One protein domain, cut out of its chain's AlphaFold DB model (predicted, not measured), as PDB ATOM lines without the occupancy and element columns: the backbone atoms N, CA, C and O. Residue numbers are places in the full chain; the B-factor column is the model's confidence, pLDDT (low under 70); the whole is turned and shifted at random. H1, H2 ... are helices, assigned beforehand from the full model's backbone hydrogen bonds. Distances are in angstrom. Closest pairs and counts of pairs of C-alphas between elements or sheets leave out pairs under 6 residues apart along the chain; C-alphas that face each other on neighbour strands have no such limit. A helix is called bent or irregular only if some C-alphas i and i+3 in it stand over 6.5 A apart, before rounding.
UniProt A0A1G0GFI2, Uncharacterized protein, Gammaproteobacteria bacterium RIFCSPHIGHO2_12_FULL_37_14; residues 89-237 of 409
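AT A GLANCE: This is residues 89 to 237 of the 409 residues of an uncharacterized protein of Gammaproteobacteria bacterium RIFCSPHIGHO2_12_FULL_37_14 (UniProt A0A1G0GFI2). Two long helices, H1 and H4, lie side by side and run opposite ways; H2 and H3 make a head at one end of this pair, and H5 and H6 make a crossed pair by the half of H4 toward its last residue. The printed part has 149 residues with six named helices, H1 to H6 in chain order, and no named strand: all helix. It is loose, with a radius of gyration of the C-alphas of 18.9 A, and flat, spanning 54 by 44 by 20 A.

HOW THE PARTS SIT: H1, residues 96 to 127, touches H4, residues 169 to 191, at a shallow tilt of 9 degrees, opposite ways; their closest C-alphas, of Ala 125 and Leu 169, are 6.1 A apart. H4 is the hub, touching four helices. H3, residues 152 to 163, touches it with residues 157 to 161 alone, at a steep tilt of 60 degrees; the closest C-alphas, of Phe 161 and Val 172, are 5.9 A apart. H2, residues 132 to 150, forms a helical hairpin with H3; they only just touch, with 3 pairs of C-alphas within 8 A, the closest those of Ile 147 and Phe 155 at 6.7 A. H6, residues 217 to 235, touches H4 at a shallow tilt of 34 degrees, only just short of steep, closest at the C-alphas of Met 182 and Cys 221, 5.7 A. H5, residues 196 to 207, is about perpendicular to H6 at 89 degrees and touches it; the closest C-alphas, of Ala 200 and Leu 224, are 5.0 A apart. H5 and H4 only just touch, with 3 pairs within 8 A, and only at the corner, closest at the C-alphas of Glu 186 and Pro 196, 5.6 A. Every O i to N i+4 pair is within hydrogen-bond range in H1, H3, H4, H5 and H6, and 11 of 15 are in H2.

IN THESE COORDINATES: H1 begins at C-alpha 96 (37.144, -20.243, -62.806) and is 47.3 A long; H4 is 33.2 A and H6 26.8 A, ending at C-alpha 235 (44.636, -18.796, -55.888). H2, 17.6 A, is irregular, with C-alphas 141 and 144 9.2 A apart and a kink of 107 degrees near residue 144. H3 is 16.8 A and H5 16.4 A.

THE WHOLE: The C-alphas farthest apart, of Phe 90 and Asn 133, are 58.6 A apart. The printed part has no cut and no long link. The mean pLDDT of the printed part is 79.8; residues 127 to 150, 209 to 216 and 218 are under 70.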
ATOM      1  N   LYS A  89      37.752  -9.319 -69.000       79.00
ATOM      2  CA  LYS A  89      36.358  -9.386 -69.479       79.00
ATOM      3  C   LYS A  89      36.164 -10.279 -70.715       79.00
ATOM      4  O   LYS A  89      35.029 -10.560 -71.063       79.00
ATOM      5  N   PHE A  90      37.250 -10.701 -71.364       76.19
ATOM      6  CA  PHE A  90      37.217 -11.647 -72.482       76.19
ATOM      7  C   PHE A  90      36.776 -13.055 -72.062       76.19
ATOM      8  O   PHE A  90      36.311 -13.820 -72.898       76.19
ATOM      9  N   PHE A  91      36.906 -13.392 -70.779       78.56
ATOM     10  CA  PHE A  91      36.446 -14.664 -70.234       78.56
ATOM     11  C   PHE A  91      35.027 -14.519 -69.685       78.56
ATOM     12  O   PHE A  91      34.681 -13.481 -69.112       78.56
ATOM     13  N   SER A  92      34.223 -15.576 -69.822       79.44
ATOM     14  CA  SER A  92      32.894 -15.639 -69.213       79.44
ATOM     15  C   SER A  92      32.983 -15.496 -67.692       79.44
ATOM     16  O   SER A  92      33.979 -15.879 -67.075       79.44
ATOM     17  N   GLU A  93      31.932 -14.974 -67.056       81.44
ATOM     18  CA  GLU A  93      31.901 -14.882 -65.588       81.44
ATOM     19  C   GLU A  93      31.953 -16.254 -64.907       81.44
ATOM     20  O   GLU A  93      32.424 -16.351 -63.780       81.44
ATOM     21  N   SER A  94      31.525 -17.310 -65.604       83.12
ATOM     22  CA  SER A  94      31.612 -18.692 -65.133       83.12
ATOM     23  C   SER A  94      33.012 -19.302 -65.267       83.12
ATOM     24  O   SER A  94      33.236 -20.407 -64.779       83.12
ATOM     25  N   HIS A  95      33.956 -18.632 -65.941       84.88
ATOM     26  CA  HIS A  95      35.325 -19.121 -66.048       84.88
ATOM     27  C   HIS A  95      35.996 -19.081 -64.663       84.88
ATOM     28  O   HIS A  95      36.026 -18.006 -64.057       84.88
ATOM     29  N   PRO A  96      36.612 -20.176 -64.172       84.56
ATOM     30  CA  PRO A  96      37.144 -20.243 -62.806       84.56
ATOM     31  C   PRO A  96      38.089 -19.088 -62.452       84.56
ATOM     32  O   PRO A  96      37.911 -18.412 -61.442       84.56
ATOM     33  N   GLY A  97      39.043 -18.778 -63.338       85.50
ATOM     34  CA  GLY A  97      39.961 -17.654 -63.137       85.50
ATOM     35  C   GLY A  97      39.272 -16.281 -63.112       85.50
ATOM     36  O   GLY A  97      39.730 -15.373 -62.422       85.50
ATOM     37  N   ARG A  98      38.147 -16.114 -63.825       87.62
ATOM     38  CA  ARG A  98      37.381 -14.860 -63.858       87.62
ATOM     39  C   ARG A  98      36.515 -14.696 -62.612       87.62
ATOM     40  O   ARG A  98      36.428 -13.586 -62.088       87.62
ATOM     41  N   ASP A  99      35.912 -15.783 -62.142       89.44
ATOM     42  CA  ASP A  99      35.148 -15.823 -60.894       89.44
ATOM     43  C   ASP A  99      36.038 -15.481 -59.687       89.44
ATOM     44  O   ASP A  99      35.730 -14.562 -58.923       89.44
ATOM     45  N   ILE A 100      37.209 -16.124 -59.584       91.06
ATOM     46  CA  ILE A 100      38.218 -15.831 -58.552       91.06
ATOM     47  C   ILE A 100      38.624 -14.350 -58.592       91.06
ATOM     48  O   ILE A 100      38.603 -13.665 -57.566       91.06
ATOM     49  N   GLU A 101      38.926 -13.820 -59.782       89.81
ATOM     50  CA  GLU A 101      39.297 -12.414 -59.966       89.81
ATOM     51  C   GLU A 101      38.193 -11.454 -59.485       89.81
ATOM     52  O   GLU A 101      38.481 -10.419 -58.876       89.81
ATOM     53  N   LYS A 102      36.922 -11.790 -59.741       91.12
ATOM     54  CA  LYS A 102      35.753 -10.999 -59.328       91.12
ATOM     55  C   LYS A 102      35.592 -11.011 -57.808       91.12
ATOM     56  O   LYS A 102      35.470  -9.936 -57.218       91.12
ATOM     57  N   LYS A 103      35.660 -12.186 -57.175       93.62
ATOM     58  CA  LYS A 103      35.562 -12.350 -55.713       93.62
ATOM     59  C   LYS A 103      36.655 -11.575 -54.982       93.62
ATOM     60  O   LYS A 103      36.352 -10.723 -54.146       93.62
ATOM     61  N   ILE A 104      37.916 -11.759 -55.377       92.31
ATOM     62  CA  ILE A 104      39.048 -11.055 -54.756       92.31
ATOM     63  C   ILE A 104      38.994  -9.551 -55.063       92.31
ATOM     64  O   ILE A 104      39.301  -8.725 -54.204       92.31
ATOM     65  N   SER A 105      38.549  -9.148 -56.259       89.31
ATOM     66  CA  SER A 105      38.354  -7.728 -56.563       89.31
ATOM     67  C   SER A 105      37.260  -7.082 -55.708       89.31
ATOM     68  O   SER A 105      37.376  -5.888 -55.430       89.31
ATOM     69  N   ASN A 106      36.199  -7.804 -55.347       91.88
ATOM     70  CA  ASN A 106      35.142  -7.291 -54.474       91.88
ATOM     71  C   ASN A 106      35.639  -7.150 -53.036       91.88
ATOM     72  O   ASN A 106      35.471  -6.082 -52.454       91.88
ATOM     73  N   TYR A 107      36.339  -8.164 -52.521       92.06
ATOM     74  CA  TYR A 107      37.021  -8.081 -51.228       92.06
ATOM     75  C   TYR A 107      37.951  -6.867 -51.160       92.06
ATOM     76  O   TYR A 107      37.831  -6.034 -50.269       92.06
ATOM     77  N   ARG A 108      38.817  -6.692 -52.166       88.94
ATOM     78  CA  ARG A 108      39.730  -5.548 -52.228       88.94
ATOM     79  C   ARG A 108      38.999  -4.205 -52.210       88.94
ATOM     80  O   ARG A 108      39.474  -3.296 -51.546       88.94
ATOM     81  N   LYS A 109      37.870  -4.064 -52.915       87.75
ATOM     82  CA  LYS A 109      37.058  -2.832 -52.863       87.75
ATOM     83  C   LYS A 109      36.524  -2.583 -51.454       87.75
ATOM     84  O   LYS A 109      36.723  -1.496 -50.938       87.75
ATOM     85  N   ALA A 110      35.944  -3.604 -50.822       89.12
ATOM     86  CA  ALA A 110      35.428  -3.497 -49.459       89.12
ATOM     87  C   ALA A 110      36.527  -3.100 -48.457       89.12
ATOM     88  O   ALA A 110      36.310  -2.257 -47.594       89.12
ATOM     89  N   VAL A 111      37.734  -3.651 -48.611       86.12
ATOM     90  CA  VAL A 111      38.906  -3.289 -47.803       86.12
ATOM     91  C   VAL A 111      39.374  -1.852 -48.088       86.12
ATOM     92  O   VAL A 111      39.696  -1.123 -47.155       86.12
ATOM     93  N   THR A 112      39.374  -1.397 -49.347       84.62
ATOM     94  CA  THR A 112      39.657   0.013 -49.683       84.62
ATOM     95  C   THR A 112      38.642   0.962 -49.040       84.62
ATOM     96  O   THR A 112      39.039   1.962 -48.447       84.62
ATOM     97  N   ASP A 113      37.350   0.642 -49.120       85.31
ATOM     98  CA  ASP A 113      36.282   1.461 -48.542       85.31
ATOM     99  C   ASP A 113      36.399   1.529 -47.011       85.31
ATOM    100  O   ASP A 113      36.231   2.601 -46.429       85.31
ATOM    101  N   LEU A 114      36.787   0.423 -46.361       85.31
ATOM    102  CA  LEU A 114      37.105   0.412 -44.931       85.31
ATOM    103  C   LEU A 114      38.308   1.287 -44.577       85.31
ATOM    104  O   LEU A 114      38.273   1.945 -43.545       85.31
ATOM    105  N   GLY A 115      39.350   1.323 -45.412       81.31
ATOM    106  CA  GLY A 115      40.489   2.219 -45.202       81.31
ATOM    107  C   GLY A 115      40.078   3.695 -45.216       81.31
ATOM    108  O   GLY A 115      40.466   4.454 -44.332       81.31
ATOM    109  N   ASN A 116      39.224   4.087 -46.167       82.88
ATOM    110  CA  ASN A 116      38.682   5.450 -46.227       82.88
ATOM    111  C   ASN A 116      37.794   5.758 -45.008       82.88
ATOM    112  O   ASN A 116      37.851   6.855 -44.452       82.88
ATOM    113  N   LEU A 117      36.984   4.785 -44.576       83.44
ATOM    114  CA  LEU A 117      36.169   4.907 -43.368       83.44
ATOM    115  C   LEU A 117      37.043   5.049 -42.117       83.44
ATOM    116  O   LEU A 117      36.729   5.862 -41.256       83.44
ATOM    117  N   HIS A 118      38.138   4.297 -42.015       84.69
ATOM    118  CA  HIS A 118      39.073   4.378 -40.893       84.69
ATOM    119  C   HIS A 118      39.653   5.784 -40.751       84.69
ATOM    120  O   HIS A 118      39.567   6.367 -39.673       84.69
ATOM    121  N   GLU A 119      40.157   6.357 -41.847       82.12
ATOM    122  CA  GLU A 119      40.679   7.727 -41.877       82.12
ATOM    123  C   GLU A 119      39.608   8.746 -41.454       82.12
ATOM    124  O   GLU A 119      39.858   9.609 -40.613       82.12
ATOM    125  N   TYR A 120      38.388   8.608 -41.979       82.81
ATOM    126  CA  TYR A 120      37.261   9.457 -41.603       82.81
ATOM    127  C   TYR A 120      36.928   9.368 -40.104       82.81
ATOM    128  O   TYR A 120      36.814  10.397 -39.437       82.81
ATOM    129  N   LEU A 121      36.810   8.153 -39.559       81.62
ATOM    130  CA  LEU A 121      36.471   7.926 -38.153       81.62
ATOM    131  C   LEU A 121      37.569   8.422 -37.207       81.62
ATOM    132  O   LEU A 121      37.246   8.979 -36.162       81.62
ATOM    133  N   LEU A 122      38.848   8.260 -37.564       80.75
ATOM    134  CA  LEU A 122      39.971   8.792 -36.786       80.75
ATOM    135  C   LEU A 122      39.969  10.320 -36.759       80.75
ATOM    136  O   LEU A 122      40.129  10.916 -35.694       80.75
ATOM    137  N   ASN A 123      39.731  10.954 -37.909       79.06
ATOM    138  CA  ASN A 123      39.607  12.406 -37.983       79.06
ATOM    139  C   ASN A 123      38.457  12.901 -37.101       79.06
ATOM    140  O   ASN A 123      38.652  13.820 -36.312       79.06
ATOM    141  N   LEU A 124      37.289  12.257 -37.154       75.56
ATOM    142  CA  LEU A 124      36.180  12.591 -36.260       75.56
ATOM    143  C   LEU A 124      36.515  12.345 -34.782       75.56
ATOM    144  O   LEU A 124      36.228  13.194 -33.943       75.56
ATOM    145  N   ALA A 125      37.147  11.217 -34.455       75.69
ATOM    146  CA  ALA A 125      37.550  10.892 -33.089       75.69
ATOM    147  C   ALA A 125      38.511  11.940 -32.506       75.69
ATOM    148  O   ALA A 125      38.373  12.319 -31.348       75.69
ATOM    149  N   SER A 126      39.432  12.464 -33.321       72.25
ATOM    150  CA  SER A 126      40.369  13.526 -32.928       72.25
ATOM    151  C   SER A 126      39.688  14.851 -32.568       72.25
ATOM    152  O   SER A 126      40.228  15.627 -31.782       72.25
ATOM    153  N   LEU A 127      38.489  15.096 -33.107       68.75
ATOM    154  CA  LEU A 127      37.690  16.288 -32.819       68.75
ATOM    155  C   LEU A 127      36.899  16.151 -31.509       68.75
ATOM    156  O   LEU A 127      36.446  17.156 -30.960       68.75
ATOM    157  N   ILE A 128      36.734  14.927 -30.994       66.81
ATOM    158  CA  ILE A 128      35.987  14.632 -29.770       66.81
ATOM    159  C   ILE A 128      36.961  14.327 -28.632       66.81
ATOM    160  O   ILE A 128      37.393  13.199 -28.420       66.81
ATOM    161  N   THR A 129      37.266  15.359 -27.853       59.09
ATOM    162  CA  THR A 129      38.070  15.280 -26.620       59.09
ATOM    163  C   THR A 129      37.232  15.307 -25.331       59.09
ATOM    164  O   THR A 129      37.793  15.453 -24.247       59.09
ATOM    165  N   HIS A 130      35.902  15.197 -25.421       60.09
ATOM    166  CA  HIS A 130      34.992  15.491 -24.304       60.09
ATOM    167  C   HIS A 130      34.761  14.291 -23.366       60.09
ATOM    168  O   HIS A 130      34.912  13.130 -23.753       60.09
ATOM    169  N   ASP A 131      34.392  14.607 -22.120       62.72
ATOM    170  CA  ASP A 131      34.081  13.679 -21.026       62.72
ATOM    171  C   ASP A 131      33.049  12.611 -21.459       62.72
ATOM    172  O   ASP A 131      32.029  12.913 -22.085       62.72
ATOM    173  N   LYS A 132      33.291  11.342 -21.095       65.50
ATOM    174  CA  LYS A 132      32.393  10.203 -21.375       65.50
ATOM    175  C   LYS A 132      30.965  10.445 -20.877       65.50
ATOM    176  O   LYS A 132      30.014   9.983 -21.508       65.50
ATOM    177  N   ASN A 133      30.804  11.174 -19.772       65.88
ATOM    178  CA  ASN A 133      29.494  11.499 -19.212       65.88
ATOM    179  C   ASN A 133      28.704  12.467 -20.104       65.88
ATOM    180  O   ASN A 133      27.494  12.299 -20.259       65.88
ATOM    181  N   GLU A 134      29.380  13.431 -20.735       65.38
ATOM    182  CA  GLU A 134      28.752  14.345 -21.692       65.38
ATOM    183  C   GLU A 134      28.337  13.598 -22.961       65.38
ATOM    184  O   GLU A 134      27.219  13.782 -23.434       65.38
ATOM    185  N   LEU A 135      29.175  12.687 -23.472       68.00
ATOM    186  CA  LEU A 135      28.848  11.874 -24.655       68.00
ATOM    187  C   LEU A 135      27.608  10.997 -24.450       68.00
ATOM    188  O   LEU A 135      26.769  10.904 -25.347       68.00
ATOM    189  N   LYS A 136      27.461  10.397 -23.263       67.88
ATOM    190  CA  LYS A 136      26.293   9.575 -22.917       67.88
ATOM    191  C   LYS A 136      25.001  10.402 -22.904       67.88
ATOM    192  O   LYS A 136      24.009  10.006 -23.509       67.88
ATOM    193  N   GLN A 137      25.043  11.595 -22.306       64.94
ATOM    194  CA  GLN A 137      23.918  12.538 -22.328       64.94
ATOM    195  C   GLN A 137      23.626  13.067 -23.745       64.94
ATOM    196  O   GLN A 137      22.467  13.270 -24.109       64.94
ATOM    197  N   TYR A 138      24.660  13.266 -24.569       63.06
ATOM    198  CA  TYR A 138      24.530  13.672 -25.972       63.06
ATOM    199  C   TYR A 138      23.845  12.600 -26.837       63.06
ATOM    200  O   TYR A 138      22.997  12.953 -27.658       63.06
ATOM    201  N   GLN A 139      24.161  11.310 -26.648       64.00
ATOM    202  CA  GLN A 139      23.499  10.198 -27.353       64.00
ATOM    203  C   GLN A 139      22.010  10.099 -27.008       64.00
ATOM    204  O   GLN A 139      21.184   9.952 -27.907       64.00
ATOM    205  N   GLU A 140      21.667  10.199 -25.721       66.62
ATOM    206  CA  GLU A 140      20.280  10.113 -25.242       66.62
ATOM    207  C   GLU A 140      19.407  11.262 -25.775       66.62
ATOM    208  O   GLU A 140      18.196  11.105 -25.925       66.62
ATOM    209  N   LYS A 141      20.015  12.413 -26.096       59.31
ATOM    210  CA  LYS A 141      19.309  13.638 -26.492       59.31
ATOM    211  C   LYS A 141      19.128  13.830 -28.006       59.31
ATOM    212  O   LYS A 141      18.200  14.531 -28.398       59.31
ATOM    213  N   TYR A 142      19.986  13.258 -28.856       55.88
ATOM    214  CA  TYR A 142      20.069  13.641 -30.280       55.88
ATOM    215  C   TYR A 142      20.217  12.469 -31.273       55.88
ATOM    216  O   TYR A 142      20.789  12.635 -32.352       55.88
ATOM    217  N   SER A 143      19.716  11.281 -30.929       60.50
ATOM    218  CA  SER A 143      20.032  10.034 -31.642       60.50
ATOM    219  C   SER A 143      19.723  10.028 -33.148       60.50
ATOM    220  O   SER A 143      20.520   9.476 -33.891       60.50
ATOM    221  N   GLU A 144      18.658  10.656 -33.654       59.56
ATOM    222  CA  GLU A 144      18.315  10.554 -35.091       59.56
ATOM    223  C   GLU A 144      19.003  11.609 -35.981       59.56
ATOM    224  O   GLU A 144      19.655  11.257 -36.965       59.56
ATOM    225  N   GLU A 145      18.939  12.894 -35.616       54.06
ATOM    226  CA  GLU A 145      19.492  14.002 -36.422       54.06
ATOM    227  C   GLU A 145      21.033  13.966 -36.493       54.06
ATOM    228  O   GLU A 145      21.648  14.370 -37.482       54.06
ATOM    229  N   ILE A 146      21.685  13.456 -35.443       53.09
ATOM    230  CA  ILE A 146      23.143  13.311 -35.406       53.09
ATOM    231  C   ILE A 146      23.606  12.046 -36.139       53.09
ATOM    232  O   ILE A 146      24.665  12.090 -36.761       53.09
ATOM    233  N   ILE A 147      22.835  10.948 -36.146       56.44
ATOM    234  CA  ILE A 147      23.158   9.767 -36.974       56.44
ATOM    235  C   ILE A 147      23.171  10.144 -38.461       56.44
ATOM    236  O   ILE A 147      24.036   9.669 -39.200       56.44
ATOM    237  N   GLU A 148      22.275  11.034 -38.888       60.44
ATOM    238  CA  GLU A 148      22.255  11.566 -40.254       60.44
ATOM    239  C   GLU A 148      23.478  12.460 -40.551       60.44
ATOM    240  O   GLU A 148      24.038  12.392 -41.645       60.44
ATOM    241  N   LYS A 149      23.952  13.241 -39.565       55.97
ATOM    242  CA  LYS A 149      25.095  14.169 -39.709       55.97
ATOM    243  C   LYS A 149      26.486  13.534 -39.539       55.97
ATOM    244  O   LYS A 149      27.420  13.965 -40.209       55.97
ATOM    245  N   LEU A 150      26.650  12.555 -38.646       61.00
ATOM    246  CA  LEU A 150      27.935  11.899 -38.322       61.00
ATOM    247  C   LEU A 150      28.091  10.510 -38.962       61.00
ATOM    248  O   LEU A 150      29.193   9.965 -39.010       61.00
ATOM    249  N   GLY A 151      26.994   9.932 -39.455       71.81
ATOM    250  CA  GLY A 151      26.954   8.600 -40.041       71.81
ATOM    251  C   GLY A 151      26.831   7.483 -38.999       71.81
ATOM    252  O   GLY A 151      27.490   7.475 -37.958       71.81
ATOM    253  N   LYS A 152      26.017   6.471 -39.321       77.88
ATOM    254  CA  LYS A 152      25.798   5.272 -38.490       77.88
ATOM    255  C   LYS A 152      27.093   4.613 -37.963       77.88
ATOM    256  O   LYS A 152      27.119   4.285 -36.778       77.88
ATOM    257  N   PRO A 153      28.174   4.444 -38.759       80.44
ATOM    258  CA  PRO A 153      29.410   3.831 -38.262       80.44
ATOM    259  C   PRO A 153      30.064   4.595 -37.107       80.44
ATOM    260  O   PRO A 153      30.621   3.980 -36.204       80.44
ATOM    261  N   PHE A 154      29.981   5.928 -37.103       76.38
ATOM    262  CA  PHE A 154      30.555   6.730 -36.026       76.38
ATOM    263  C   PHE A 154      29.776   6.555 -34.719       76.38
ATOM    264  O   PHE A 154      30.370   6.458 -33.650       76.38
ATOM    265  N   PHE A 155      28.450   6.419 -34.799       76.38
ATOM    266  CA  PHE A 155      27.624   6.122 -33.629       76.38
ATOM    267  C   PHE A 155      27.945   4.746 -33.026       76.38
ATOM    268  O   PHE A 155      28.054   4.624 -31.808       76.38
ATOM    269  N   GLU A 156      28.154   3.724 -33.867       82.69
ATOM    270  CA  GLU A 156      28.595   2.394 -33.419       82.69
ATOM    271  C   GLU A 156      29.927   2.480 -32.647       82.69
ATOM    272  O   GLU A 156      30.067   1.868 -31.590       82.69
ATOM    273  N   VAL A 157      30.881   3.290 -33.120       81.88
ATOM    274  CA  VAL A 157      32.158   3.540 -32.425       81.88
ATOM    275  C   VAL A 157      31.953   4.234 -31.076       81.88
ATOM    276  O   VAL A 157      32.564   3.829 -30.090       81.88
ATOM    277  N   ILE A 158      31.105   5.263 -31.003       78.12
ATOM    278  CA  ILE A 158      30.831   5.972 -29.741       78.12
ATOM    279  C   ILE A 158      30.183   5.034 -28.722       78.12
ATOM    280  O   ILE A 158      30.594   5.029 -27.562       78.12
ATOM    281  N   GLN A 159      29.234   4.200 -29.155       79.06
ATOM    282  CA  GLN A 159      28.615   3.205 -28.283       79.06
ATOM    283  C   GLN A 159      29.659   2.235 -27.726       79.06
ATOM    284  O   GLN A 159      29.748   2.055 -26.514       79.06
ATOM    285  N   LEU A 160      30.517   1.692 -28.596       80.44
ATOM    286  CA  LEU A 160      31.620   0.841 -28.165       80.44
ATOM    287  C   LEU A 160      32.545   1.576 -27.182       80.44
ATOM    288  O   LEU A 160      33.000   0.980 -26.220       80.44
ATOM    289  N   PHE A 161      32.819   2.866 -27.358       79.69
ATOM    290  CA  PHE A 161      33.685   3.621 -26.444       79.69
ATOM    291  C   PHE A 161      33.082   3.847 -25.055       79.69
ATOM    292  O   PHE A 161      33.816   3.891 -24.060       79.69
ATOM    293  N   ILE A 162      31.758   3.967 -24.986       77.56
ATOM    294  CA  ILE A 162      31.014   4.008 -23.726       77.56
ATOM    295  C   ILE A 162      31.047   2.632 -23.055       77.56
ATOM    296  O   ILE A 162      31.333   2.554 -21.861       77.56
ATOM    297  N   ASP A 163      30.816   1.563 -23.819       79.75
ATOM    298  CA  ASP A 163      30.786   0.187 -23.309       79.75
ATOM    299  C   ASP A 163      32.183  -0.299 -22.869       79.75
ATOM    300  O   ASP A 163      32.331  -0.999 -21.867       79.75
ATOM    301  N   TYR A 164      33.225   0.103 -23.600       75.75
ATOM    302  CA  TYR A 164      34.626  -0.237 -23.366       75.75
ATOM    303  C   TYR A 164      35.357   0.914 -22.664       75.75
ATOM    304  O   TYR A 164      36.274   1.543 -23.204       75.75
ATOM    305  N   ASP A 165      34.963   1.166 -21.415       71.38
ATOM    306  CA  ASP A 165      35.410   2.287 -20.581       71.38
ATOM    307  C   ASP A 165      36.944   2.435 -20.430       71.38
ATOM    308  O   ASP A 165      37.429   3.541 -20.175       71.38
ATOM    309  N   LYS A 166      37.712   1.367 -20.674       75.88
ATOM    310  CA  LYS A 166      39.183   1.322 -20.581       75.88
ATOM    311  C   LYS A 166      39.937   1.794 -21.826       75.88
ATOM    312  O   LYS A 166      41.152   1.964 -21.753       75.88
ATOM    313  N   PHE A 167      39.269   1.969 -22.962       72.88
ATOM    314  CA  PHE A 167      39.929   2.300 -24.229       72.88
ATOM    315  C   PHE A 167      39.766   3.779 -24.581       72.88
ATOM    316  O   PHE A 167      38.793   4.415 -24.176       72.88
ATOM    317  N   SER A 168      40.725   4.322 -25.340       80.69
ATOM    318  CA  SER A 168      40.592   5.620 -26.008       80.69
ATOM    319  C   SER A 168      39.655   5.505 -27.214       80.69
ATOM    320  O   SER A 168      39.476   4.416 -27.762       80.69
ATOM    321  N   LEU A 169      39.082   6.623 -27.669       78.38
ATOM    322  CA  LEU A 169      38.197   6.629 -28.838       78.38
ATOM    323  C   LEU A 169      38.930   6.146 -30.102       78.38
ATOM    324  O   LEU A 169      38.387   5.353 -30.864       78.38
ATOM    325  N   GLU A 170      40.200   6.527 -30.266       81.06
ATOM    326  CA  GLU A 170      41.089   5.986 -31.304       81.06
ATOM    327  C   GLU A 170      41.249   4.461 -31.189       81.06
ATOM    328  O   GLU A 170      41.118   3.740 -32.179       81.06
ATOM    329  N   GLY A 171      41.487   3.949 -29.977       77.69
ATOM    330  CA  GLY A 171      41.579   2.512 -29.726       77.69
ATOM    331  C   GLY A 171      40.303   1.769 -30.128       77.69
ATOM    332  O   GLY A 171      40.373   0.702 -30.734       77.69
ATOM    333  N   VAL A 172      39.137   2.360 -29.868       81.75
ATOM    334  CA  VAL A 172      37.835   1.784 -30.232       81.75
ATOM    335  C   VAL A 172      37.581   1.838 -31.736       81.75
ATOM    336  O   VAL A 172      37.102   0.852 -32.295       81.75
ATOM    337  N   VAL A 173      37.959   2.927 -32.414       82.81
ATOM    338  CA  VAL A 173      37.952   2.989 -33.886       82.81
ATOM    339  C   VAL A 173      38.794   1.849 -34.464       82.81
ATOM    340  O   VAL A 173      38.331   1.134 -35.352       82.81
ATOM    341  N   ASN A 174      39.999   1.627 -33.936       80.00
ATOM    342  CA  ASN A 174      40.880   0.558 -34.409       80.00
ATOM    343  C   ASN A 174      40.270  -0.838 -34.189       80.00
ATOM    344  O   ASN A 174      40.322  -1.675 -35.089       80.00
ATOM    345  N   ILE A 175      39.631  -1.077 -33.038       80.00
ATOM    346  CA  ILE A 175      38.898  -2.323 -32.759       80.00
ATOM    347  C   ILE A 175      37.736  -2.509 -33.746       80.00
ATOM    348  O   ILE A 175      37.579  -3.586 -34.323       80.00
ATOM    349  N   TYR A 176      36.940  -1.463 -33.977       84.88
ATOM    350  CA  TYR A 176      35.819  -1.493 -34.916       84.88
ATOM    351  C   TYR A 176      36.270  -1.859 -36.335       84.88
ATOM    352  O   TYR A 176      35.698  -2.750 -36.967       84.88
ATOM    353  N   ILE A 177      37.331  -1.212 -36.823       84.50
ATOM    354  CA  ILE A 177      37.901  -1.489 -38.145       84.50
ATOM    355  C   ILE A 177      38.441  -2.920 -38.218       84.50
ATOM    356  O   ILE A 177      38.172  -3.603 -39.208       84.50
ATOM    357  N   ALA A 178      39.111  -3.414 -37.172       80.62
ATOM    358  CA  ALA A 178      39.587  -4.796 -37.122       80.62
ATOM    359  C   ALA A 178      38.437  -5.808 -37.270       80.62
ATOM    360  O   ALA A 178      38.530  -6.716 -38.094       80.62
ATOM    361  N   PHE A 179      37.312  -5.615 -36.570       84.69
ATOM    362  CA  PHE A 179      36.136  -6.481 -36.726       84.69
ATOM    363  C   PHE A 179      35.558  -6.449 -38.144       84.69
ATOM    364  O   PHE A 179      35.221  -7.494 -38.703       84.69
ATOM    365  N   LYS A 180      35.460  -5.267 -38.765       88.56
ATOM    366  CA  LYS A 180      34.979  -5.162 -40.151       88.56
ATOM    367  C   LYS A 180      35.947  -5.809 -41.147       88.56
ATOM    368  O   LYS A 180      35.496  -6.403 -42.127       88.56
ATOM    369  N   MET A 181      37.255  -5.724 -40.903       85.38
ATOM    370  CA  MET A 181      38.266  -6.413 -41.708       85.38
ATOM    371  C   MET A 181      38.127  -7.935 -41.603       85.38
ATOM    372  O   MET A 181      38.104  -8.593 -42.643       85.38
ATOM    373  N   MET A 182      37.947  -8.476 -40.390       87.12
ATOM    374  CA  MET A 182      37.680  -9.906 -40.180       87.12
ATOM    375  C   MET A 182      36.430 -10.363 -40.933       87.12
ATOM    376  O   MET A 182      36.505 -11.303 -41.718       87.12
ATOM    377  N   ALA A 183      35.313  -9.643 -40.801       91.69
ATOM    378  CA  ALA A 183      34.075  -9.984 -41.503       91.69
ATOM    379  C   ALA A 183      34.249  -9.991 -43.035       91.69
ATOM    380  O   ALA A 183      33.739 -10.866 -43.735       91.69
ATOM    381  N   ASN A 184      35.000  -9.034 -43.591       92.31
ATOM    382  CA  ASN A 184      35.308  -9.023 -45.023       92.31
ATOM    383  C   ASN A 184      36.190 -10.207 -45.446       92.31
ATOM    384  O   ASN A 184      35.991 -10.746 -46.538       92.31
ATOM    385  N   ALA A 185      37.150 -10.609 -44.609       92.00
ATOM    386  CA  ALA A 185      37.981 -11.784 -44.844       92.00
ATOM    387  C   ALA A 185      37.141 -13.071 -44.829       92.00
ATOM    388  O   ALA A 185      37.178 -13.828 -45.797       92.00
ATOM    389  N   GLU A 186      36.301 -13.267 -43.811       95.19
ATOM    390  CA  GLU A 186      35.368 -14.401 -43.716       95.19
ATOM    391  C   GLU A 186      34.457 -14.487 -44.942       95.19
ATOM    392  O   GLU A 186      34.349 -15.542 -45.567       95.19
ATOM    393  N   ASN A 187      33.865 -13.362 -45.354       96.00
ATOM    394  CA  ASN A 187      33.017 -13.297 -46.544       96.00
ATOM    395  C   ASN A 187      33.760 -13.731 -47.815       96.00
ATOM    396  O   ASN A 187      33.203 -14.457 -48.646       96.00
ATOM    397  N   LEU A 188      35.021 -13.314 -47.983       96.06
ATOM    398  CA  LEU A 188      35.838 -13.770 -49.106       96.06
ATOM    399  C   LEU A 188      36.076 -15.279 -49.027       96.06
ATOM    400  O   LEU A 188      35.844 -15.973 -50.018       96.06
ATOM    401  N   LEU A 189      36.516 -15.787 -47.876       96.56
ATOM    402  CA  LEU A 189      36.822 -17.206 -47.689       96.56
ATOM    403  C   LEU A 189      35.594 -18.084 -47.944       96.56
ATOM    404  O   LEU A 189      35.675 -19.021 -48.740       96.56
ATOM    405  N   HIS A 190      34.432 -17.711 -47.409       97.19
ATOM    406  CA  HIS A 190      33.169 -18.380 -47.710       97.19
ATOM    407  C   HIS A 190      32.837 -18.353 -49.203       97.19
ATOM    408  O   HIS A 190      32.486 -19.386 -49.768       97.19
ATOM    409  N   SER A 191      33.018 -17.215 -49.885       95.62
ATOM    410  CA  SER A 191      32.787 -17.131 -51.336       95.62
ATOM    411  C   SER A 191      33.730 -18.024 -52.160       95.62
ATOM    412  O   SER A 191      33.423 -18.377 -53.303       95.62
ATOM    413  N   LEU A 192      34.880 -18.399 -51.592       95.06
ATOM    414  CA  LEU A 192      35.855 -19.327 -52.166       95.06
ATOM    415  C   LEU A 192      35.645 -20.779 -51.703       95.06
ATOM    416  O   LEU A 192      36.457 -21.634 -52.057       95.06
ATOM    417  N   ASN A 193      34.565 -21.062 -50.964       95.75
ATOM    418  CA  ASN A 193      34.269 -22.352 -50.333       95.75
ATOM    419  C   ASN A 193      35.362 -22.816 -49.357       95.75
ATOM    420  O   ASN A 193      35.695 -23.998 -49.291       95.75
ATOM    421  N   ILE A 194      35.937 -21.875 -48.611       96.69
ATOM    422  CA  ILE A 194      36.957 -22.125 -47.593       96.69
ATOM    423  C   ILE A 194      36.355 -21.816 -46.222       96.69
ATOM    424  O   ILE A 194      35.688 -20.799 -46.046       96.69
ATOM    425  N   ASN A 195      36.586 -22.705 -45.253       96.88
ATOM    426  CA  ASN A 195      36.195 -22.485 -43.864       96.88
ATOM    427  C   ASN A 195      37.183 -21.493 -43.204       96.88
ATOM    428  O   ASN A 195      38.375 -21.814 -43.157       96.88
ATOM    429  N   PRO A 196      36.722 -20.324 -42.714       94.69
ATOM    430  CA  PRO A 196      37.598 -19.315 -42.118       94.69
ATOM    431  C   PRO A 196      38.351 -19.794 -40.876       94.69
ATOM    432  O   PRO A 196      39.557 -19.579 -40.788       94.69
ATOM    433  N   ASP A 197      37.674 -20.491 -39.960       91.62
ATOM    434  CA  ASP A 197      38.276 -20.981 -38.716       91.62
ATOM    435  C   ASP A 197      39.392 -21.976 -39.011       91.62
ATOM    436  O   ASP A 197      40.498 -21.864 -38.487       91.62
ATOM    437  N   LYS A 198      39.127 -22.922 -39.919       93.94
ATOM    438  CA  LYS A 198      40.137 -23.888 -40.345       93.94
ATOM    439  C   LYS A 198      41.326 -23.186 -41.002       93.94
ATOM    440  O   LYS A 198      42.459 -23.504 -40.674       93.94
ATOM    441  N   ALA A 199      41.078 -22.226 -41.895       92.31
ATOM    442  CA  ALA A 199      42.147 -21.473 -42.546       92.31
ATOM    443  C   ALA A 199      43.013 -20.707 -41.532       92.31
ATOM    444  O   ALA A 199      44.235 -20.709 -41.651       92.31
ATOM    445  N   ALA A 200      42.394 -20.090 -40.524       88.81
ATOM    446  CA  ALA A 200      43.101 -19.398 -39.453       88.81
ATOM    447  C   ALA A 200      43.931 -20.364 -38.590       88.81
ATOM    448  O   ALA A 200      45.089 -20.067 -38.307       88.81
ATOM    449  N   ILE A 201      43.375 -21.524 -38.221       88.38
ATOM    450  CA  ILE A 201      44.076 -22.559 -37.444       88.38
ATOM    451  C   ILE A 201      45.256 -23.134 -38.231       88.38
ATOM    452  O   ILE A 201      46.356 -23.232 -37.694       88.38
ATOM    453  N   ASP A 202      45.056 -23.489 -39.501       89.38
ATOM    454  CA  ASP A 202      46.116 -24.036 -40.352       89.38
ATOM    455  C   ASP A 202      47.251 -23.006 -40.510       89.38
ATOM    456  O   ASP A 202      48.422 -23.330 -40.316       89.38
ATOM    457  N   TYR A 203      46.906 -21.738 -40.758       86.25
ATOM    458  CA  TYR A 203      47.869 -20.636 -40.820       86.25
ATOM    459  C   TYR A 203      48.611 -20.433 -39.491       86.25
ATOM    460  O   TYR A 203      49.831 -20.263 -39.475       86.25
ATOM    461  N   GLN A 204      47.896 -20.495 -38.361       82.31
ATOM    462  CA  GLN A 204      48.500 -20.432 -37.035       82.31
ATOM    463  C   GLN A 204      49.478 -21.578 -36.808       82.31
ATOM    464  O   GLN A 204      50.604 -21.332 -36.401       82.31
ATOM    465  N   ASN A 205      49.100 -22.813 -37.111       83.50
ATOM    466  CA  ASN A 205      49.958 -23.972 -36.886       83.50
ATOM    467  C   ASN A 205      51.209 -23.951 -37.770       83.50
ATOM    468  O   ASN A 205      52.287 -24.326 -37.315       83.50
ATOM    469  N   ASN A 206      51.077 -23.491 -39.015       80.75
ATOM    470  CA  ASN A 206      52.186 -23.459 -39.966       80.75
ATOM    471  C   ASN A 206      53.222 -22.382 -39.625       80.75
ATOM    472  O   ASN A 206      54.420 -22.620 -39.766       80.75
ATOM    473  N   TYR A 207      52.774 -21.206 -39.178       76.38
ATOM    474  CA  TYR A 207      53.651 -20.037 -39.034       76.38
ATOM    475  C   TYR A 207      53.822 -19.559 -37.592       76.38
ATOM    476  O   TYR A 207      54.805 -18.889 -37.269       76.38
ATOM    477  N   PHE A 208      52.900 -19.929 -36.706       74.06
ATOM    478  CA  PHE A 208      52.870 -19.552 -35.292       74.06
ATOM    479  C   PHE A 208      52.556 -20.748 -34.373       74.06
ATOM    480  O   PHE A 208      51.710 -20.621 -33.486       74.06
ATOM    481  N   PRO A 209      53.248 -21.901 -34.503       69.19
ATOM    482  CA  PRO A 209      52.943 -23.097 -33.708       69.19
ATOM    483  C   PRO A 209      53.087 -22.882 -32.191       69.19
ATOM    484  O   PRO A 209      52.550 -23.648 -31.401       69.19
ATOM    485  N   ASN A 210      53.805 -21.830 -31.783       69.50
ATOM    486  CA  ASN A 210      54.030 -21.456 -30.385       69.50
ATOM    487  C   ASN A 210      53.171 -20.262 -29.917       69.50
ATOM    488  O   ASN A 210      53.371 -19.770 -28.804       69.50
ATOM    489  N   TYR A 211      52.273 -19.730 -30.755       67.12
ATOM    490  CA  TYR A 211      51.316 -18.703 -30.326       67.12
ATOM    491  C   TYR A 211      50.226 -19.369 -29.477       67.12
ATOM    492  O   TYR A 211      49.574 -20.301 -29.936       67.12
ATOM    493  N   SER A 212      50.062 -18.903 -28.235       60.44
ATOM    494  CA  SER A 212      49.134 -19.480 -27.251       60.44
ATOM    495  C   SER A 212      47.675 -19.434 -27.706       60.44
ATOM    496  O   SER A 212      47.283 -18.503 -28.404       60.44
ATOM    497  N   ASP A 213      46.850 -20.338 -27.176       58.00
ATOM    498  CA  ASP A 213      45.402 -20.388 -27.434       58.00
ATOM    499  C   ASP A 213      44.641 -19.110 -27.003       58.00
ATOM    500  O   ASP A 213      43.578 -18.793 -27.541       58.00
ATOM    501  N   GLU A 214      45.187 -18.318 -26.074       63.62
ATOM    502  CA  GLU A 214      44.581 -17.067 -25.590       63.62
ATOM    503  C   GLU A 214      44.974 -15.845 -26.438       63.62
ATOM    504  O   GLU A 214      45.616 -14.901 -25.975       63.62
ATOM    505  N   LEU A 215      44.581 -15.844 -27.713       66.44
ATOM    506  CA  LEU A 215      44.799 -14.694 -28.591       66.44
ATOM    507  C   LEU A 215      43.807 -13.564 -28.314       66.44
ATOM    508  O   LEU A 215      42.588 -13.779 -28.266       66.44
ATOM    509  N   ASN A 216      44.318 -12.334 -28.214       69.25
ATOM    510  CA  ASN A 216      43.466 -11.147 -28.214       69.25
ATOM    511  C   ASN A 216      42.824 -10.936 -29.605       69.25
ATOM    512  O   ASN A 216      43.227 -11.531 -30.606       69.25
ATOM    513  N   THR A 217      41.804 -10.079 -29.681       70.38
ATOM    514  CA  THR A 217      41.060  -9.815 -30.927       70.38
ATOM    515  C   THR A 217      41.948  -9.309 -32.064       70.38
ATOM    516  O   THR A 217      41.730  -9.684 -33.215       70.38
ATOM    517  N   ALA A 218      42.950  -8.479 -31.762       69.19
ATOM    518  CA  ALA A 218      43.861  -7.970 -32.779       69.19
ATOM    519  C   ALA A 218      44.680  -9.118 -33.380       69.19
ATOM    520  O   ALA A 218      44.702  -9.268 -34.594       69.19
ATOM    521  N   ASP A 219      45.252  -9.990 -32.549       73.50
ATOM    522  CA  ASP A 219      46.017 -11.151 -33.013       73.50
ATOM    523  C   ASP A 219      45.163 -12.121 -33.838       73.50
ATOM    524  O   ASP A 219      45.607 -12.587 -34.887       73.50
ATOM    525  N   LYS A 220      43.906 -12.358 -33.444       76.75
ATOM    526  CA  LYS A 220      42.958 -13.161 -34.240       76.75
ATOM    527  C   LYS A 220      42.691 -12.544 -35.613       76.75
ATOM    528  O   LYS A 220      42.717 -13.254 -36.619       76.75
ATOM    529  N   CYS A 221      42.481 -11.228 -35.668       77.88
ATOM    530  CA  CYS A 221      42.348 -10.505 -36.931       77.88
ATOM    531  C   CYS A 221      43.603 -10.676 -37.794       77.88
ATOM    532  O   CYS A 221      43.503 -10.993 -38.978       77.88
ATOM    533  N   ASN A 222      44.785 -10.548 -37.194       75.69
ATOM    534  CA  ASN A 222      46.065 -10.656 -37.890       75.69
ATOM    535  C   ASN A 222      46.264 -12.049 -38.504       75.69
ATOM    536  O   ASN A 222      46.657 -12.156 -39.667       75.69
ATOM    537  N   ILE A 223      45.947 -13.107 -37.751       80.69
ATOM    538  CA  ILE A 223      46.008 -14.498 -38.220       80.69
ATOM    539  C   ILE A 223      45.045 -14.714 -39.385       80.69
ATOM    540  O   ILE A 223      45.460 -15.192 -40.438       80.69
ATOM    541  N   LEU A 224      43.780 -14.313 -39.241       87.00
ATOM    542  CA  LEU A 224      42.780 -14.505 -40.291       87.00
ATOM    543  C   LEU A 224      43.116 -13.713 -41.567       87.00
ATOM    544  O   LEU A 224      42.969 -14.219 -42.682       87.00
ATOM    545  N   MET A 225      43.590 -12.476 -41.422       84.19
ATOM    546  CA  MET A 225      44.032 -11.650 -42.546       84.19
ATOM    547  C   MET A 225      45.257 -12.261 -43.233       84.19
ATOM    548  O   MET A 225      45.306 -12.319 -44.461       84.19
ATOM    549  N   GLY A 226      46.213 -12.769 -42.455       82.19
ATOM    550  CA  GLY A 226      47.373 -13.489 -42.960       82.19
ATOM    551  C   GLY A 226      46.994 -14.739 -43.760       82.19
ATOM    552  O   GLY A 226      47.415 -14.872 -44.910       82.19
ATOM    553  N   ALA A 227      46.112 -15.577 -43.209       88.38
ATOM    554  CA  ALA A 227      45.559 -16.748 -43.890       88.38
ATOM    555  C   ALA A 227      44.850 -16.359 -45.196       88.38
ATOM    556  O   ALA A 227      45.033 -16.978 -46.244       88.38
ATOM    557  N   THR A 228      44.075 -15.274 -45.164       90.62
ATOM    558  CA  THR A 228      43.381 -14.744 -46.345       90.62
ATOM    559  C   THR A 228      44.367 -14.307 -47.428       90.62
ATOM    560  O   THR A 228      44.142 -14.563 -48.611       90.62
ATOM    561  N   TYR A 229      45.472 -13.664 -47.049       87.50
ATOM    562  CA  TYR A 229      46.511 -13.240 -47.984       87.50
ATOM    563  C   TYR A 229      47.251 -14.423 -48.606       87.50
ATOM    564  O   TYR A 229      47.459 -14.418 -49.820       87.50
ATOM    565  N   GLU A 230      47.587 -15.446 -47.823       87.75
ATOM    566  CA  GLU A 230      48.171 -16.683 -48.346       87.75
ATOM    567  C   GLU A 230      47.217 -17.371 -49.331       87.75
ATOM    568  O   GLU A 230      47.602 -17.705 -50.447       87.75
ATOM    569  N   ILE A 231      45.938 -17.498 -48.977       92.19
ATOM    570  CA  ILE A 231      44.927 -18.084 -49.860       92.19
ATOM    571  C   ILE A 231      44.802 -17.286 -51.159       92.19
ATOM    572  O   ILE A 231      44.710 -17.880 -52.233       92.19
ATOM    573  N   ILE A 232      44.817 -15.951 -51.092       91.56
ATOM    574  CA  ILE A 232      44.818 -15.102 -52.288       91.56
ATOM    575  C   ILE A 232      46.060 -15.376 -53.147       91.56
ATOM    576  O   ILE A 232      45.919 -15.527 -54.360       91.56
ATOM    577  N   ALA A 233      47.252 -15.450 -52.546       90.00
ATOM    578  CA  ALA A 233      48.489 -15.757 -53.264       90.00
ATOM    579  C   ALA A 233      48.411 -17.138 -53.941       90.00
ATOM    580  O   ALA A 233      48.649 -17.240 -55.143       90.00
ATOM    581  N   ASN A 234      47.936 -18.159 -53.224       90.62
ATOM    582  CA  ASN A 234      47.772 -19.523 -53.732       90.62
ATOM    583  C   ASN A 234      46.757 -19.598 -54.881       90.62
ATOM    584  O   ASN A 234      47.013 -20.238 -55.897       90.62
ATOM    585  N   LYS A 235      45.619 -18.891 -54.786       90.50
ATOM    586  CA  LYS A 235      44.636 -18.796 -55.888       90.50
ATOM    587  C   LYS A 235      45.195 -18.109 -57.132       90.50
ATOM    588  O   LYS A 235      44.632 -18.251 -58.215       90.50
ATOM    589  N   TYR A 236      46.266 -17.346 -56.969       87.62
ATOM    590  CA  TYR A 236      46.972 -16.677 -58.045       87.62
ATOM    591  C   TYR A 236      48.257 -17.377 -58.473       87.62
ATOM    592  O   TYR A 236      48.910 -16.846 -59.368       87.62
ATOM    593  N   HIS A 237      48.572 -18.542 -57.899       88.06
ATOM    594  CA  HIS A 237      49.815 -19.266 -58.164       88.06
ATOM    595  C   HIS A 237      51.025 -18.345 -57.966       88.06
ATOM    596  O   HIS A 237      51.819 -18.090 -58.866       88.06
TER     597      HIS A 237